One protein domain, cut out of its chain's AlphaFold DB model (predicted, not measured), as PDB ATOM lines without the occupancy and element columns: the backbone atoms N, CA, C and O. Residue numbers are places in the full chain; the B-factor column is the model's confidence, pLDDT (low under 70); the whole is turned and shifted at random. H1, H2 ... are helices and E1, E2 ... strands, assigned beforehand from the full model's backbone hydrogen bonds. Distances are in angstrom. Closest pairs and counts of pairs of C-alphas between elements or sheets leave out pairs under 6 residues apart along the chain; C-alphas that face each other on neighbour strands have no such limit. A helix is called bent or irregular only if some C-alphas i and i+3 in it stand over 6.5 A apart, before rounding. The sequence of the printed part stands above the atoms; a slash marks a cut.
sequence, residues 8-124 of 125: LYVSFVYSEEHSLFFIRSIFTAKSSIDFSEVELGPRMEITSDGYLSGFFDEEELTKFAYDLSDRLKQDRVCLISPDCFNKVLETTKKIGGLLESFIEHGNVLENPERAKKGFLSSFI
ATOM      1  N   LEU A   8     130.862   3.101  66.439       95.94
ATOM      2  CA  LEU A   8     131.642   4.330  66.491       95.94
ATOM      3  C   LEU A   8     132.260   4.456  67.885       95.94
ATOM      4  O   LEU A   8     131.541   4.577  68.872       95.94
ATOM      5  N   TYR A   9     133.578   4.429  67.971       97.25
ATOM      6  CA  TYR A   9     134.308   4.609  69.217       97.25
ATOM      7  C   TYR A   9     134.663   6.083  69.384       97.25
ATOM      8  O   TYR A   9     135.215   6.691  68.465       97.25
ATOM      9  N   VAL A  10     134.354   6.649  70.549       97.62
ATOM     10  CA  VAL A  10     134.608   8.055  70.881       97.62
ATOM     11  C   VAL A  10     135.382   8.105  72.190       97.62
ATOM     12  O   VAL A  10     134.840   7.834  73.260       97.62
ATOM     13  N   SER A  11     136.670   8.428  72.104       97.88
ATOM     14  CA  SER A  11     137.528   8.602  73.274       97.88
ATOM     15  C   SER A  11     137.472  10.038  73.746       97.88
ATOM     16  O   SER A  11     137.707  10.952  72.957       97.88
ATOM     17  N   PHE A  12     137.214  10.239  75.032       97.88
ATOM     18  CA  PHE A  12     137.060  11.571  75.602       97.88
ATOM     19  C   PHE A  12     137.770  11.714  76.950       97.88
ATOM     20  O   PHE A  12     138.208  10.731  77.555       97.88
ATOM     21  N   VAL A  13     137.913  12.961  77.392       97.38
ATOM     22  CA  VAL A  13     138.390  13.365  78.720       97.38
ATOM     23  C   VAL A  13     137.540  14.532  79.210       97.38
ATOM     24  O   VAL A  13     137.060  15.321  78.402       97.38
ATOM     25  N   TYR A  14     137.375  14.658  80.521       96.62
ATOM     26  CA  TYR A  14     136.831  15.865  81.135       96.62
ATOM     27  C   TYR A  14     137.988  16.706  81.681       96.62
ATOM     28  O   TYR A  14     138.895  16.158  82.309       96.62
ATOM     29  N   SER A  15     137.978  18.014  81.417       95.19
ATOM     30  CA  SER A  15     138.914  18.959  82.030       95.19
ATOM     31  C   SER A  15     138.199  19.759  83.107       95.19
ATOM     32  O   SER A  15     137.308  20.548  82.802       95.19
ATOM     33  N   GLU A  16     138.643  19.606  84.353       94.81
ATOM     34  CA  GLU A  16     138.178  20.423  85.481       94.81
ATOM     35  C   GLU A  16     138.500  21.910  85.269       94.81
ATOM     36  O   GLU A  16     137.676  22.775  85.555       94.81
ATOM     37  N   GLU A  17     139.680  22.213  84.712       94.62
ATOM     38  CA  GLU A  17     140.147  23.586  84.482       94.62
ATOM     39  C   GLU A  17     139.227  24.355  83.531       94.62
ATOM     40  O   GLU A  17     138.916  25.522  83.764       94.62
ATOM     41  N   HIS A  18     138.773  23.691  82.468       91.94
ATOM     42  CA  HIS A  18     137.903  24.308  81.468       91.94
ATOM     43  C   HIS A  18     136.419  24.029  81.710       91.94
ATOM     44  O   HIS A  18     135.586  24.674  81.082       91.94
ATOM     45  N   SER A  19     136.086  23.095  82.608       95.25
ATOM     46  CA  SER A  19     134.721  22.593  82.822       95.25
ATOM     47  C   SER A  19     134.060  22.131  81.516       95.25
ATOM     48  O   SER A  19     132.921  22.482  81.212       95.25
ATOM     49  N   LEU A  20     134.817  21.376  80.712       96.31
ATOM     50  CA  LEU A  20     134.418  20.902  79.386       96.31
ATOM     51  C   LEU A  20     134.868  19.458  79.160       96.31
ATOM     52  O   LEU A  20     135.921  19.025  79.639       96.31
ATOM     53  N   PHE A  21     134.092  18.740  78.355       97.38
ATOM     54  CA  PHE A  21     134.483  17.467  77.772       97.38
ATOM     55  C   PHE A  21     135.220  17.702  76.447       97.38
ATOM     56  O   PHE A  21     134.790  18.481  75.597       97.38
ATOM     57  N   PHE A  22     136.323  16.981  76.266       97.56
ATOM     58  CA  PHE A  22     137.173  17.016  75.081       97.56
ATOM     59  C   PHE A  22     137.217  15.634  74.445       97.56
ATOM     60  O   PHE A  22     137.559  14.647  75.101       97.56
ATOM     61  N   ILE A  23     136.927  15.553  73.151       98.00
ATOM     62  CA  ILE A  23     137.080  14.324  72.378       98.00
ATOM     63  C   ILE A  23     138.520  14.251  71.860       98.00
ATOM     64  O   ILE A  23     139.003  15.141  71.165       98.00
ATOM     65  N   ARG A  24     139.209  13.161  72.204       96.94
ATOM     66  CA  ARG A  24     140.595  12.873  71.808       96.94
ATOM     67  C   ARG A  24     140.692  12.188  70.462       96.94
ATOM     68  O   ARG A  24     141.620  12.431  69.705       96.94
ATOM     69  N   SER A  25     139.772  11.269  70.201       96.88
ATOM     70  CA  SER A  25     139.751  10.522  68.955       96.88
ATOM     71  C   SER A  25     138.375   9.937  68.695       96.88
ATOM     72  O   SER A  25     137.642   9.572  69.617       96.88
ATOM     73  N   ILE A  26     138.051   9.829  67.410       97.31
ATOM     74  CA  ILE A  26     136.873   9.125  66.921       97.31
ATOM     75  C   ILE A  26     137.342   8.118  65.883       97.31
ATOM     76  O   ILE A  26     138.139   8.444  65.002       97.31
ATOM     77  N   PHE A  27     136.874   6.880  65.986       96.25
ATOM     78  CA  PHE A  27     137.264   5.831  65.056       96.25
ATOM     79  C   PHE A  27     136.201   4.743  64.938       96.25
ATOM     80  O   PHE A  27     135.320   4.582  65.777       96.25
ATOM     81  N   THR A  28     136.295   3.978  63.862       94.62
ATOM     82  CA  THR A  28     135.591   2.712  63.660       94.62
ATOM     83  C   THR A  28     136.614   1.579  63.682       94.62
ATOM     84  O   THR A  28     137.820   1.821  63.714       94.62
ATOM     85  N   ALA A  29     136.167   0.330  63.562       91.69
ATOM     86  CA  ALA A  29     137.083  -0.797  63.381       91.69
ATOM     87  C   ALA A  29     137.985  -0.681  62.129       91.69
ATOM     88  O   ALA A  29     138.972  -1.404  62.020       91.69
ATOM     89  N   LYS A  30     137.645   0.193  61.166       90.88
ATOM     90  CA  LYS A  30     138.318   0.287  59.859       90.88
ATOM     91  C   LYS A  30     139.110   1.571  59.645       90.88
ATOM     92  O   LYS A  30     140.007   1.578  58.808       90.88
ATOM     93  N   SER A  31     138.760   2.652  60.331       92.06
ATOM     94  CA  SER A  31     139.361   3.966  60.096       92.06
ATOM     95  C   SER A  31     139.234   4.875  61.310       92.06
ATOM     96  O   SER A  31     138.236   4.820  62.030       92.06
ATOM     97  N   SER A  32     140.217   5.751  61.493       95.06
ATOM     98  CA  SER A  32     140.081   6.959  62.306       95.06
ATOM     99  C   SER A  32     139.324   8.038  61.532       95.06
ATOM    100  O   SER A  32     139.322   8.031  60.301       95.06
ATOM    101  N   ILE A  33     138.692   8.953  62.256       95.00
ATOM    102  CA  ILE A  33     138.032  10.134  61.702       95.00
ATOM    103  C   ILE A  33     138.892  11.353  62.026       95.00
ATOM    104  O   ILE A  33     139.238  11.570  63.188       95.00
ATOM    105  N   ASP A  34     139.235  12.126  61.001       93.31
ATOM    106  CA  ASP A  34     139.900  13.418  61.150       93.31
ATOM    107  C   ASP A  34     138.852  14.485  61.496       93.31
ATOM    108  O   ASP A  34     137.834  14.612  60.813       93.31
ATOM    109  N   PHE A  35     139.075  15.252  62.566       93.31
ATOM    110  CA  PHE A  35     138.136  16.293  62.991       93.31
ATOM    111  C   PHE A  35     137.979  17.415  61.966       93.31
ATOM    112  O   PHE A  35     136.919  18.033  61.923       93.31
ATOM    113  N   SER A  36     138.977  17.650  61.111       89.19
ATOM    114  CA  SER A  36     138.879  18.640  60.031       89.19
ATOM    115  C   SER A  36     137.861  18.258  58.948       89.19
ATOM    116  O   SER A  36     137.377  19.125  58.223       89.19
ATOM    117  N   GLU A  37     137.491  16.977  58.863       87.56
ATOM    118  CA  GLU A  37     136.470  16.462  57.946       87.56
ATOM    119  C   GLU A  37     135.069  16.422  58.582       87.56
ATOM    120  O   GLU A  37     134.076  16.111  57.912       87.56
ATOM    121  N   VAL A  38     134.966  16.723  59.881       88.00
ATOM    122  CA  VAL A  38     133.697  16.745  60.608       88.00
ATOM    123  C   VAL A  38     133.079  18.132  60.502       88.00
ATOM    124  O   VAL A  38     133.714  19.156  60.724       88.00
ATOM    125  N   GLU A  39     131.790  18.166  60.184       88.25
ATOM    126  CA  GLU A  39     131.013  19.398  60.229       88.25
ATOM    127  C   GLU A  39     130.780  19.793  61.690       88.25
ATOM    128  O   GLU A  39     130.040  19.124  62.415       88.25
ATOM    129  N   LEU A  40     131.458  20.853  62.122       89.25
ATOM    130  CA  LEU A  40     131.435  21.307  63.505       89.25
ATOM    131  C   LEU A  40     130.262  22.252  63.760       89.25
ATOM    132  O   LEU A  40     129.944  23.128  62.953       89.25
ATOM    133  N   GLY A  41     129.629  22.084  64.920       87.62
ATOM    134  CA  GLY A  41     128.645  23.040  65.413       87.62
ATOM    135  C   GLY A  41     129.287  24.395  65.749       87.62
ATOM    136  O   GLY A  41     130.494  24.480  65.957       87.62
ATOM    137  N   PRO A  42     128.490  25.464  65.900       86.19
ATOM    138  CA  PRO A  42     128.994  26.834  66.067       86.19
ATOM    139  C   PRO A  42     129.820  27.077  67.343       86.19
ATOM    140  O   PRO A  42     130.486  28.101  67.443       86.19
ATOM    141  N   ARG A  43     129.747  26.173  68.328       90.62
ATOM    142  CA  ARG A  43     130.509  26.234  69.591       90.62
ATOM    143  C   ARG A  43     131.650  25.214  69.653       90.62
ATOM    144  O   ARG A  43     132.359  25.171  70.650       90.62
ATOM    145  N   MET A  44     131.764  24.357  68.641       94.81
ATOM    146  CA  MET A  44     132.762  23.297  68.600       94.81
ATOM    147  C   MET A  44     134.019  23.810  67.919       94.81
ATOM    148  O   MET A  44     133.948  24.483  66.891       94.81
ATOM    149  N   GLU A  45     135.167  23.448  68.469       95.38
ATOM    150  CA  GLU A  45     136.459  23.831  67.920       95.38
ATOM    151  C   GLU A  45     137.478  22.713  68.096       95.38
ATOM    152  O   GLU A  45     137.407  21.923  69.039       95.38
ATOM    153  N   ILE A  46     138.439  22.665  67.178       96.56
ATOM    154  CA  ILE A  46     139.617  21.814  67.311       96.56
ATOM    155  C   ILE A  46     140.673  22.649  68.031       96.56
ATOM    156  O   ILE A  46     141.095  23.687  67.520       96.56
ATOM    157  N   THR A  47     141.077  22.220  69.222       94.69
ATOM    158  CA  THR A  47     142.101  22.907  70.009       94.69
ATOM    159  C   THR A  47     143.466  22.810  69.326       94.69
ATOM    160  O   THR A  47     143.694  21.957  68.465       94.69
ATOM    161  N   SER A  48     144.418  23.648  69.744       92.88
ATOM    162  CA  SER A  48     145.805  23.586  69.255       92.88
ATOM    163  C   SER A  48     146.461  22.218  69.457       92.88
ATOM    164  O   SER A  48     147.339  21.844  68.683       92.88
ATOM    165  N   ASP A  49     146.010  21.473  70.466       91.31
ATOM    166  CA  ASP A  49     146.522  20.147  70.816       91.31
ATOM    167  C   ASP A  49     145.768  19.013  70.095       91.31
ATOM    168  O   ASP A  49     146.026  17.834  70.337       91.31
ATOM    169  N   GLY A  50     144.841  19.356  69.195       93.62
ATOM    170  CA  GLY A  50     144.117  18.407  68.350       93.62
ATOM    171  C   GLY A  50     142.891  17.766  69.001       93.62
ATOM    172  O   GLY A  50     142.362  16.799  68.457       93.62
ATOM    173  N   TYR A  51     142.417  18.280  70.138       96.19
ATOM    174  CA  TYR A  51     141.172  17.821  70.760       96.19
ATOM    175  C   TYR A  51     139.966  18.513  70.137       96.19
ATOM    176  O   TYR A  51     140.029  19.697  69.828       96.19
ATOM    177  N   LEU A  52     138.839  17.815  70.023       97.12
ATOM    178  CA  LEU A  52     137.564  18.455  69.708       97.12
ATOM    179  C   LEU A  52     136.870  18.878  71.012       97.12
ATOM    180  O   LEU A  52     136.572  18.038  71.861       97.12
ATOM    181  N   SER A  53     136.636  20.180  71.161       96.31
ATOM    182  CA  SER A  53     136.024  20.833  72.325       96.31
ATOM    183  C   SER A  53     134.603  21.330  72.019       96.31
ATOM    184  O   SER A  53     134.136  21.255  70.879       96.31
ATOM    185  N   GLY A  54     133.927  21.874  73.034       94.69
ATOM    186  CA  GLY A  54     132.612  22.518  72.918       94.69
ATOM    187  C   GLY A  54     131.450  21.723  73.516       94.69
ATOM    188  O   GLY A  54     130.303  21.987  73.154       94.69
ATOM    189  N   PHE A  55     131.745  20.766  74.402       96.69
ATOM    190  CA  PHE A  55     130.766  19.927  75.096       96.69
ATOM    191  C   PHE A  55     130.786  20.233  76.596       96.69
ATOM    192  O   PHE A  55     131.794  19.995  77.264       96.69
ATOM    193  N   PHE A  56     129.690  20.767  77.130       95.06
ATOM    194  CA  PHE A  56     129.601  21.154  78.545       95.06
ATOM    195  C   PHE A  56     129.238  19.985  79.462       95.06
ATOM    196  O   PHE A  56     129.572  19.990  80.645       95.06
ATOM    197  N   ASP A  57     128.589  18.968  78.908       95.12
ATOM    198  CA  ASP A  57     128.201  17.759  79.614       95.12
ATOM    199  C   ASP A  57     128.329  16.518  78.715       95.12
ATOM    200  O   ASP A  57     128.562  16.595  77.501       95.12
ATOM    201  N   GLU A  58     128.210  15.343  79.334       93.62
ATOM    202  CA  GLU A  58     128.278  14.063  78.625       93.62
ATOM    203  C   GLU A  58     127.080  13.867  77.676       93.62
ATOM    204  O   GLU A  58     127.202  13.145  76.685       93.62
ATOM    205  N   GLU A  59     125.939  14.524  77.916       94.88
ATOM    206  CA  GLU A  59     124.751  14.424  77.062       94.88
ATOM    207  C   GLU A  59     124.989  15.102  75.705       94.88
ATOM    208  O   GLU A  59     124.713  14.502  74.661       94.88
ATOM    209  N   GLU A  60     125.568  16.306  75.690       95.19
ATOM    210  CA  GLU A  60     125.959  17.010  74.467       95.19
ATOM    211  C   GLU A  60     126.970  16.191  73.648       95.19
ATOM    212  O   GLU A  60     126.809  16.040  72.430       95.19
ATOM    213  N   LEU A  61     127.980  15.616  74.311       95.88
ATOM    214  CA  LEU A  61     128.969  14.739  73.676       95.88
ATOM    215  C   LEU A  61     128.308  13.491  73.083       95.88
ATOM    216  O   LEU A  61     128.576  13.115  71.939       95.88
ATOM    217  N   THR A  62     127.417  12.862  73.847       95.62
ATOM    218  CA  THR A  62     126.691  11.659  73.432       95.62
ATOM    219  C   THR A  62     125.808  11.941  72.220       95.62
ATOM    220  O   THR A  62     125.803  11.168  71.261       95.62
ATOM    221  N   LYS A  63     125.100  13.075  72.215       94.19
ATOM    222  CA  LYS A  63     124.264  13.498  71.089       94.19
ATOM    223  C   LYS A  63     125.086  13.693  69.818       94.19
ATOM    224  O   LYS A  63     124.723  13.158  68.773       94.19
ATOM    225  N   PHE A  64     126.220  14.383  69.915       95.19
ATOM    226  CA  PHE A  64     127.142  14.530  68.790       95.19
ATOM    227  C   PHE A  64     127.641  13.173  68.272       95.19
ATOM    228  O   PHE A  64     127.660  12.932  67.062       95.19
ATOM    229  N   ALA A  65     127.995  12.256  69.175       95.56
ATOM    230  CA  ALA A  65     128.422  10.916  68.799       95.56
ATOM    231  C   ALA A  65     127.309  10.136  68.076       95.56
ATOM    232  O   ALA A  65     127.594   9.439  67.098       95.56
ATOM    233  N   TYR A  66     126.046  10.276  68.494       94.88
ATOM    234  CA  TYR A  66     124.914   9.679  67.783       94.88
ATOM    235  C   TYR A  66     124.738  10.258  66.381       94.88
ATOM    236  O   TYR A  66     124.692   9.483  65.423       94.88
ATOM    237  N   ASP A  67     124.723  11.582  66.241       93.06
ATOM    238  CA  ASP A  67     124.571  12.246  64.943       93.06
ATOM    239  C   ASP A  67     125.676  11.805  63.964       93.06
ATOM    240  O   ASP A  67     125.418  11.460  62.803       93.06
ATOM    241  N   LEU A  68     126.920  11.722  64.448       93.88
ATOM    242  CA  LEU A  68     128.047  11.240  63.656       93.88
ATOM    243  C   LEU A  68     127.935   9.743  63.333       93.88
ATOM    244  O   LEU A  68     128.198   9.337  62.198       93.88
ATOM    245  N   SER A  69     127.502   8.914  64.288       93.69
ATOM    246  CA  SER A  69     127.284   7.478  64.059       93.69
ATOM    247  C   SER A  69     126.265   7.238  62.944       93.69
ATOM    248  O   SER A  69     126.462   6.362  62.095       93.69
ATOM    249  N   ASP A  70     125.229   8.078  62.872       90.88
ATOM    250  CA  ASP A  70     124.197   7.990  61.854       90.88
ATOM    251  C   ASP A  70     124.716   8.333  60.466       90.88
ATOM    252  O   ASP A  70     124.481   7.565  59.518       90.88
ATOM    253  N   ARG A  71     125.479   9.429  60.361       90.44
ATOM    254  CA  ARG A  71     126.182   9.833  59.133       90.44
ATOM    255  C   ARG A  71     127.116   8.726  58.640       90.44
ATOM    256  O   ARG A  71     127.133   8.418  57.448       90.44
ATOM    257  N   LEU A  72     127.840   8.082  59.557       91.00
ATOM    258  CA  LEU A  72     128.820   7.029  59.264       91.00
ATOM    259  C   LEU A  72     128.224   5.618  59.161       91.00
ATOM    260  O   LEU A  72     128.953   4.650  58.929       91.00
ATOM    261  N   LYS A  73     126.904   5.474  59.309       90.44
ATOM    262  CA  LYS A  73     126.187   4.189  59.261       90.44
ATOM    263  C   LYS A  73     126.703   3.137  60.252       90.44
ATOM    264  O   LYS A  73     126.752   1.944  59.916       90.44
ATOM    265  N   GLN A  74     127.069   3.599  61.444       92.19
ATOM    266  CA  GLN A  74     127.355   2.775  62.615       92.19
ATOM    267  C   GLN A  74     126.070   2.589  63.418       92.19
ATOM    268  O   GLN A  74     125.235   3.487  63.456       92.19
ATOM    269  N   ASP A  75     125.895   1.423  64.028       90.25
ATOM    270  CA  ASP A  75     124.643   1.082  64.714       90.25
ATOM    271  C   ASP A  75     124.703   1.428  66.207       90.25
ATOM    272  O   ASP A  75     123.675   1.623  66.856       90.25
ATOM    273  N   ARG A  76     125.921   1.521  66.750       92.75
ATOM    274  CA  ARG A  76     126.187   1.806  68.158       92.75
ATOM    275  C   ARG A  76     127.312   2.815  68.313       92.75
ATOM    276  O   ARG A  76     128.174   2.940  67.440       92.75
ATOM    277  N   VAL A  77     127.325   3.471  69.462       95.50
ATOM    278  CA  VAL A  77     128.419   4.315  69.937       95.50
ATOM    279  C   VAL A  77     129.056   3.633  71.142       95.50
ATOM    280  O   VAL A  77     128.352   3.068  71.969       95.50
ATOM    281  N   CYS A  78     130.380   3.661  71.246       96.94
ATOM    282  CA  CYS A  78     131.104   3.281  72.452       96.94
ATOM    283  C   CYS A  78     131.875   4.500  72.960       96.94
ATOM    284  O   CYS A  78     132.824   4.948  72.311       96.94
ATOM    285  N   LEU A  79     131.452   5.040  74.103       97.56
ATOM    286  CA  LEU A  79     132.149   6.136  74.766       97.56
ATOM    287  C   LEU A  79     133.264   5.564  75.649       97.56
ATOM    288  O   LEU A  79     133.028   4.708  76.506       97.56
ATOM    289  N   ILE A  80     134.488   6.042  75.426       97.62
ATOM    290  CA  ILE A  80     135.704   5.568  76.087       97.62
ATOM    291  C   ILE A  80     136.237   6.685  76.988       97.62
ATOM    292  O   ILE A  80     136.939   7.597  76.535       97.62
ATOM    293  N   SER A  81     135.919   6.589  78.277       96.81
ATOM    294  CA  SER A  81     136.475   7.458  79.317       96.81
ATOM    295  C   SER A  81     137.960   7.146  79.586       96.81
ATOM    296  O   SER A  81     138.463   6.097  79.162       96.81
ATOM    297  N   PRO A  82     138.694   8.013  80.312       96.31
ATOM    298  CA  PRO A  82     140.063   7.722  80.749       96.31
ATOM    299  C   PRO A  82     140.181   6.405  81.521       96.31
ATOM    300  O   PRO A  82     141.060   5.601  81.221       96.31
ATOM    301  N   ASP A  83     139.259   6.151  82.451       95.44
ATOM    302  CA  ASP A  83     139.260   4.938  83.273       95.44
ATOM    303  C   ASP A  83     139.027   3.683  82.432       95.44
ATOM    304  O   ASP A  83     139.718   2.678  82.602       95.44
ATOM    305  N   CYS A  84     138.094   3.756  81.475       95.19
ATOM    306  CA  CYS A  84     137.864   2.683  80.514       95.19
ATOM    307  C   CYS A  84     139.136   2.400  79.708       95.19
ATOM    308  O   CYS A  84     139.571   1.253  79.607       95.19
ATOM    309  N   PHE A  85     139.763   3.452  79.177       95.31
ATOM    310  CA  PHE A  85     140.977   3.334  78.380       95.31
ATOM    311  C   PHE A  85     142.119   2.676  79.159       95.31
ATOM    312  O   PHE A  85     142.711   1.710  78.679       95.31
ATOM    313  N   ASN A  86     142.383   3.152  80.376       94.25
ATOM    314  CA  ASN A  86     143.433   2.606  81.234       94.25
ATOM    315  C   ASN A  86     143.166   1.136  81.572       94.25
ATOM    316  O   ASN A  86     144.039   0.293  81.379       94.25
ATOM    317  N   LYS A  87     141.931   0.803  81.963       93.81
ATOM    318  CA  LYS A  87     141.539  -0.578  82.257       93.81
ATOM    319  C   LYS A  87     141.736  -1.501  81.057       93.81
ATOM    320  O   LYS A  87     142.264  -2.595  81.212       93.81
ATOM    321  N   VAL A  88     141.336  -1.068  79.861       94.31
ATOM    322  CA  VAL A  88     141.507  -1.851  78.629       94.31
ATOM    323  C   VAL A  88     142.988  -2.091  78.333       94.31
ATOM    324  O   VAL A  88     143.348  -3.210  77.969       94.31
ATOM    325  N   LEU A  89     143.854  -1.093  78.522       91.69
ATOM    326  CA  LEU A  89     145.298  -1.266  78.341       91.69
ATOM    327  C   LEU A  89     145.912  -2.242  79.352       91.69
ATOM    328  O   LEU A  89     146.804  -3.008  78.992       91.69
ATOM    329  N   GLU A  90     145.429  -2.246  80.592       91.31
ATOM    330  CA  GLU A  90     145.903  -3.157  81.636       91.31
ATOM    331  C   GLU A  90     145.459  -4.608  81.400       91.31
ATOM    332  O   GLU A  90     146.216  -5.549  81.657       91.31
ATOM    333  N   THR A  91     144.234  -4.814  80.909       89.25
ATOM    334  CA  THR A  91     143.646  -6.155  80.766       89.25
ATOM    335  C   THR A  91     143.922  -6.794  79.404       89.25
ATOM    336  O   THR A  91     144.002  -8.025  79.301       89.25
ATOM    337  N   THR A  92     144.112  -5.992  78.353       90.94
ATOM    338  CA  THR A  92     144.236  -6.494  76.980       90.94
ATOM    339  C   THR A  92     145.664  -6.919  76.658       90.94
ATOM    340  O   THR A  92     146.548  -6.112  76.394       90.94
ATOM    341  N   LYS A  93     145.892  -8.233  76.574       85.62
ATOM    342  CA  LYS A  93     147.223  -8.807  76.290       85.62
ATOM    343  C   LYS A  93     147.599  -8.848  74.801       85.62
ATOM    344  O   LYS A  93     148.729  -9.202  74.470       85.62
ATOM    345  N   LYS A  94     146.656  -8.575  73.891       87.94
ATOM    346  CA  LYS A  94     146.851  -8.655  72.431       87.94
ATOM    347  C   LYS A  94     146.081  -7.549  71.719       87.94
ATOM    348  O   LYS A  94     144.886  -7.405  71.944       87.94
ATOM    349  N   ILE A  95     146.729  -6.880  70.765       84.31
ATOM    350  CA  ILE A  95     146.137  -5.796  69.957       84.31
ATOM    351  C   ILE A  95     144.799  -6.208  69.325       84.31
ATOM    352  O   ILE A  95     143.844  -5.440  69.352       84.31
ATOM    353  N   GLY A  96     144.705  -7.441  68.813       83.94
ATOM    354  CA  GLY A  96     143.483  -7.947  68.177       83.94
ATOM    355  C   GLY A  96     142.246  -7.995  69.086       83.94
ATOM    356  O   GLY A  96     141.142  -8.046  68.562       83.94
ATOM    357  N   GLY A  97     142.414  -7.952  70.413       87.00
ATOM    358  CA  GLY A  97     141.313  -7.928  71.382       87.00
ATOM    359  C   GLY A  97     140.904  -6.527  71.846       87.00
ATOM    360  O   GLY A  97     139.917  -6.403  72.559       87.00
ATOM    361  N   LEU A  98     141.617  -5.465  71.446       90.19
ATOM    362  CA  LEU A  98     141.394  -4.115  71.988       90.19
ATOM    363  C   LEU A  98     139.965  -3.614  71.766       90.19
ATOM    364  O   LEU A  98     139.335  -3.114  72.691       90.19
ATOM    365  N   LEU A  99     139.436  -3.767  70.551       91.94
ATOM    366  CA  LEU A  99     138.086  -3.299  70.218       91.94
ATOM    367  C   LEU A  99     136.991  -4.073  70.960       91.94
ATOM    368  O   LEU A  99     135.954  -3.495  71.279       91.94
ATOM    369  N   GLU A 100     137.217  -5.358  71.229       91.44
ATOM    370  CA  GLU A 100     136.304  -6.187  72.020       91.44
ATOM    371  C   GLU A 100     136.348  -5.770  73.490       91.44
ATOM    372  O   GLU A 100     135.299  -5.549  74.089       91.44
ATOM    373  N   SER A 101     137.539  -5.535  74.041       92.25
ATOM    374  CA  SER A 101     137.704  -5.042  75.410       92.25
ATOM    375  C   SER A 101     137.132  -3.634  75.608       92.25
ATOM    376  O   SER A 101     136.544  -3.360  76.653       92.25
ATOM    377  N   PHE A 102     137.210  -2.752  74.605       94.00
ATOM    378  CA  PHE A 102     136.500  -1.467  74.641       94.00
ATOM    379  C   PHE A 102     134.981  -1.636  74.642       94.00
ATOM    380  O   PHE A 102     134.295  -0.870  75.303       94.00
ATOM    381  N   ILE A 103     134.433  -2.621  73.930       92.00
ATOM    382  CA  ILE A 103     132.992  -2.919  73.986       92.00
ATOM    383  C   ILE A 103     132.605  -3.494  75.354       92.00
ATOM    384  O   ILE A 103     131.527  -3.194  75.853       92.00
ATOM    385  N   GLU A 104     133.463  -4.313  75.958       90.31
ATOM    386  CA  GLU A 104     133.204  -4.949  77.254       90.31
ATOM    387  C   GLU A 104     133.272  -3.964  78.431       90.31
ATOM    388  O   GLU A 104     132.549  -4.114  79.415       90.31
ATOM    389  N   HIS A 105     134.163  -2.974  78.363       89.69
ATOM    390  CA  HIS A 105     134.423  -2.051  79.472       89.69
ATOM    391  C   HIS A 105     133.967  -0.611  79.218       89.69
ATOM    392  O   HIS A 105     133.944   0.184  80.156       89.69
ATOM    393  N   GLY A 106     133.677  -0.248  77.971       87.06
ATOM    394  CA  GLY A 106     133.197   1.077  77.591       87.06
ATOM    395  C   GLY A 106     131.692   1.227  77.759       87.06
ATOM    396  O   GLY A 106     130.960   0.254  77.943       87.06
ATOM    397  N   ASN A 107     131.222   2.470  77.668       91.94
ATOM    398  CA  ASN A 107     129.794   2.756  77.676       91.94
ATOM    399  C   ASN A 107     129.244   2.575  76.255       91.94
ATOM    400  O   ASN A 107     129.393   3.455  75.402       91.94
ATOM    401  N   VAL A 108     128.672   1.399  75.982       91.25
ATOM    402  CA  VAL A 108     128.098   1.061  74.677       91.25
ATOM    403  C   VAL A 108     126.628   1.447  74.644       91.25
ATOM    404  O   VAL A 108     125.807   0.910  75.384       91.25
ATOM    405  N   LEU A 109     126.302   2.340  73.722       89.88
ATOM    406  CA  LEU A 109     124.984   2.918  73.561       89.88
ATOM    407  C   LEU A 109     124.420   2.573  72.182       89.88
ATOM    408  O   LEU A 109     125.098   2.698  71.157       89.88
ATOM    409  N   GLU A 110     123.163   2.136  72.145       85.00
ATOM    410  CA  GLU A 110     122.436   1.966  70.887       85.00
ATOM    411  C   GLU A 110     121.946   3.322  70.390       85.00
ATOM    412  O   GLU A 110     121.351   4.084  71.150       85.00
ATOM    413  N   ASN A 111     122.167   3.624  69.107       77.12
ATOM    414  CA  ASN A 111     121.623   4.851  68.543       77.12
ATOM    415  C   ASN A 111     120.085   4.719  68.428       77.12
ATOM    416  O   ASN A 111     119.598   3.878  67.655       77.12
ATOM    417  N   PRO A 112     119.303   5.554  69.143       76.38
ATOM    418  CA  PRO A 112     117.849   5.428  69.193       76.38
ATOM    419  C   PRO A 112     117.173   5.619  67.827       76.38
ATOM    420  O   PRO A 112     116.161   4.971  67.545       76.38
ATOM    421  N   GLU A 113     117.725   6.454  66.944       73.38
ATOM    422  CA  GLU A 113     117.157   6.700  65.612       73.38
ATOM    423  C   GLU A 113     117.348   5.502  64.668       73.38
ATOM    424  O   GLU A 113     116.509   5.231  63.800       73.38
ATOM    425  N   ARG A 114     118.400   4.701  64.883       68.19
ATOM    426  CA  ARG A 114     118.600   3.432  64.167       68.19
ATOM    427  C   ARG A 114     117.801   2.288  64.747       68.19
ATOM    428  O   ARG A 114     117.237   1.517  63.969       68.19
ATOM    429  N   ALA A 115     117.689   2.216  66.072       63.69
ATOM    430  CA  ALA A 115     116.828   1.241  66.728       63.69
ATOM    431  C   ALA A 115     115.399   1.335  66.160       63.69
ATOM    432  O   ALA A 115     114.863   0.346  65.660       63.69
ATOM    433  N   LYS A 116     114.829   2.548  66.086       61.47
ATOM    434  CA  LYS A 116     113.491   2.794  65.507       61.47
ATOM    435  C   LYS A 116     113.353   2.317  64.054       61.47
ATOM    436  O   LYS A 116     112.345   1.697  63.710       61.47
ATOM    437  N   LYS A 117     114.355   2.560  63.196       59.81
ATOM    438  CA  LYS A 117     114.352   2.081  61.796       59.81
ATOM    439  C   LYS A 117     114.390   0.552  61.704       59.81
ATOM    440  O   LYS A 117     113.704  -0.019  60.858       59.81
ATOM    441  N   GLY A 118     115.141  -0.109  62.586       55.25
ATOM    442  CA  GLY A 118     115.178  -1.569  62.688       55.25
ATOM    443  C   GLY A 118     113.815  -2.164  63.055       55.25
ATOM    444  O   GLY A 118     113.345  -3.083  62.384       55.25
ATOM    445  N   PHE A 119     113.131  -1.583  64.046       57.00
ATOM    446  CA  PHE A 119     111.807  -2.041  64.486       57.00
ATOM    447  C   PHE A 119     110.725  -1.918  63.404       57.00
ATOM    448  O   PHE A 119     109.947  -2.852  63.213       57.00
ATOM    449  N   LEU A 120     110.697  -0.818  62.646       55.22
ATOM    450  CA  LEU A 120     109.714  -0.633  61.569       55.22
ATOM    451  C   LEU A 120     109.947  -1.578  60.380       55.22
ATOM    452  O   LEU A 120     108.990  -1.983  59.723       55.22
ATOM    453  N   SER A 121     111.194  -1.987  60.128       49.47
ATOM    454  CA  SER A 121     111.510  -2.945  59.059       49.47
ATOM    455  C   SER A 121     111.022  -4.375  59.346       49.47
ATOM    456  O   SER A 121     110.777  -5.135  58.415       49.47
ATOM    457  N   SER A 122     110.829  -4.732  60.623       49.91
ATOM    458  CA  SER A 122     110.357  -6.059  61.056       49.91
ATOM    459  C   SER A 122     108.843  -6.252  60.884       49.91
ATOM    460  O   SER A 122     108.363  -7.377  60.801       49.91
ATOM    461  N   PHE A 123     108.081  -5.157  60.806       49.97
ATOM    462  CA  PHE A 123     106.621  -5.191  60.648       49.97
ATOM    463  C   PHE A 123     106.150  -5.206  59.188       49.97
ATOM    464  O   PHE A 123     104.967  -5.420  58.932       49.97
ATOM    465  N   ILE A 124     107.056  -4.999  58.229       48.28
ATOM    466  CA  ILE A 124     106.778  -5.096  56.792       48.28
ATOM    467  C   ILE A 124     107.533  -6.315  56.252       48.28
ATOM    468  O   ILE A 124     108.520  -6.187  55.526       48.28
TER     469      ILE A 124
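This is residues 8 to 124 of the 125 residues of an uncharacterized protein of Bacteriovorax sp. BAL6_X (UniProt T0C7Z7). A strongly twisted sheet of five strands curls round helix H1 on one face, while H2 and H3 pack together over the other face. H4 leads away from this body, and residues 116 to 124, of which 116 to 122 belong to H4, stick out as a tail. The 117 printed residues are of the mixed class, with four named helices and five named strands in the order E1 E2 E3 H1 E4 H2 H3 E5 H4. The sheet runs E3 E2 E1 E4 E5 and is mixed: E1 and E4 are parallel, the other neighbours antiparallel. The whole is compact, with a radius of gyration of the C-alphas of 15.1 A and spans of 51 by 41 by 23 A.

E1, residues 8 to 15, begins at C-alpha 8 (131.642, 4.330, 66.491) and is 22.5 A long. E2, residues 20 to 27, is 21.0 A long and bends by 50 degrees at residue 24. E3 is residues 52 to 55. H1, residues 58 to 71, is 20.1 A long and begins at C-alpha 58 (128.278, 14.063, 78.625). E4 is residues 76 to 80, and H2 is residues 82 to 91, 14.3 A long. H3, residues 95 to 105, is 15.5 A long and irregular: C-alphas 96 and 99 are 7.4 A apart. E5 is residues 107 to 110. H4, residues 112 to 122, is 15.9 A long and ends at C-alpha 122 (110.357, -6.059, 61.056).

E1, E2 and E3 form a meander, each strand the antiparallel neighbour of the one before, with hairpins E1 and E2, and E2 and E3. N 11 and O 25 are 2.9 A apart, and N 23 and O 52 2.8 A. E1 and E4 are parallel at 33 degrees, with N 10 and O 78 2.9 A apart. E4 and E5 are antiparallel, with N 77 and O 109 2.9 A apart. E3, H1 and E4 make a split strand-helix-strand unit, two strands of one sheet that follow each other among the strands with a helix between them in the chain, and with E2 and E1 between them in the sheet; its crossover is right-handed. H1 is on the sheet; its closest C-alphas to E4 are those of Ala 65 and Val 77, 6.7 A apart. H2 and H3 are on the opposite face from H1. H2 stands up from the sheet, its line rising 47 degrees. H3 runs across the strands, at 81 degrees to E4 on the local plane. H2 and H3 touch, closest at the C-alphas of Val 88 and Ser 101, 5.9 A, at a steep tilt of 50 degrees, opposite ways. H4 is not on the sheet. It is close to but not clearly touching H1, where the C-alphas of Asp 70 and Arg 114 are 7.6 A apart. Every O i to N i+4 pair is within hydrogen-bond range in H1, H2 and H4; in H3, 5 of 7 are.

The C-alphas of Glu 17 and Ile 124, the two farthest apart, are 52.0 A apart. The printed part has no cut. The link from E2 to E3, residues 28 to 51, is long; the other links are tight. Mean pLDDT of the printed part is 89.3, and residues 114 to 124 are under 70.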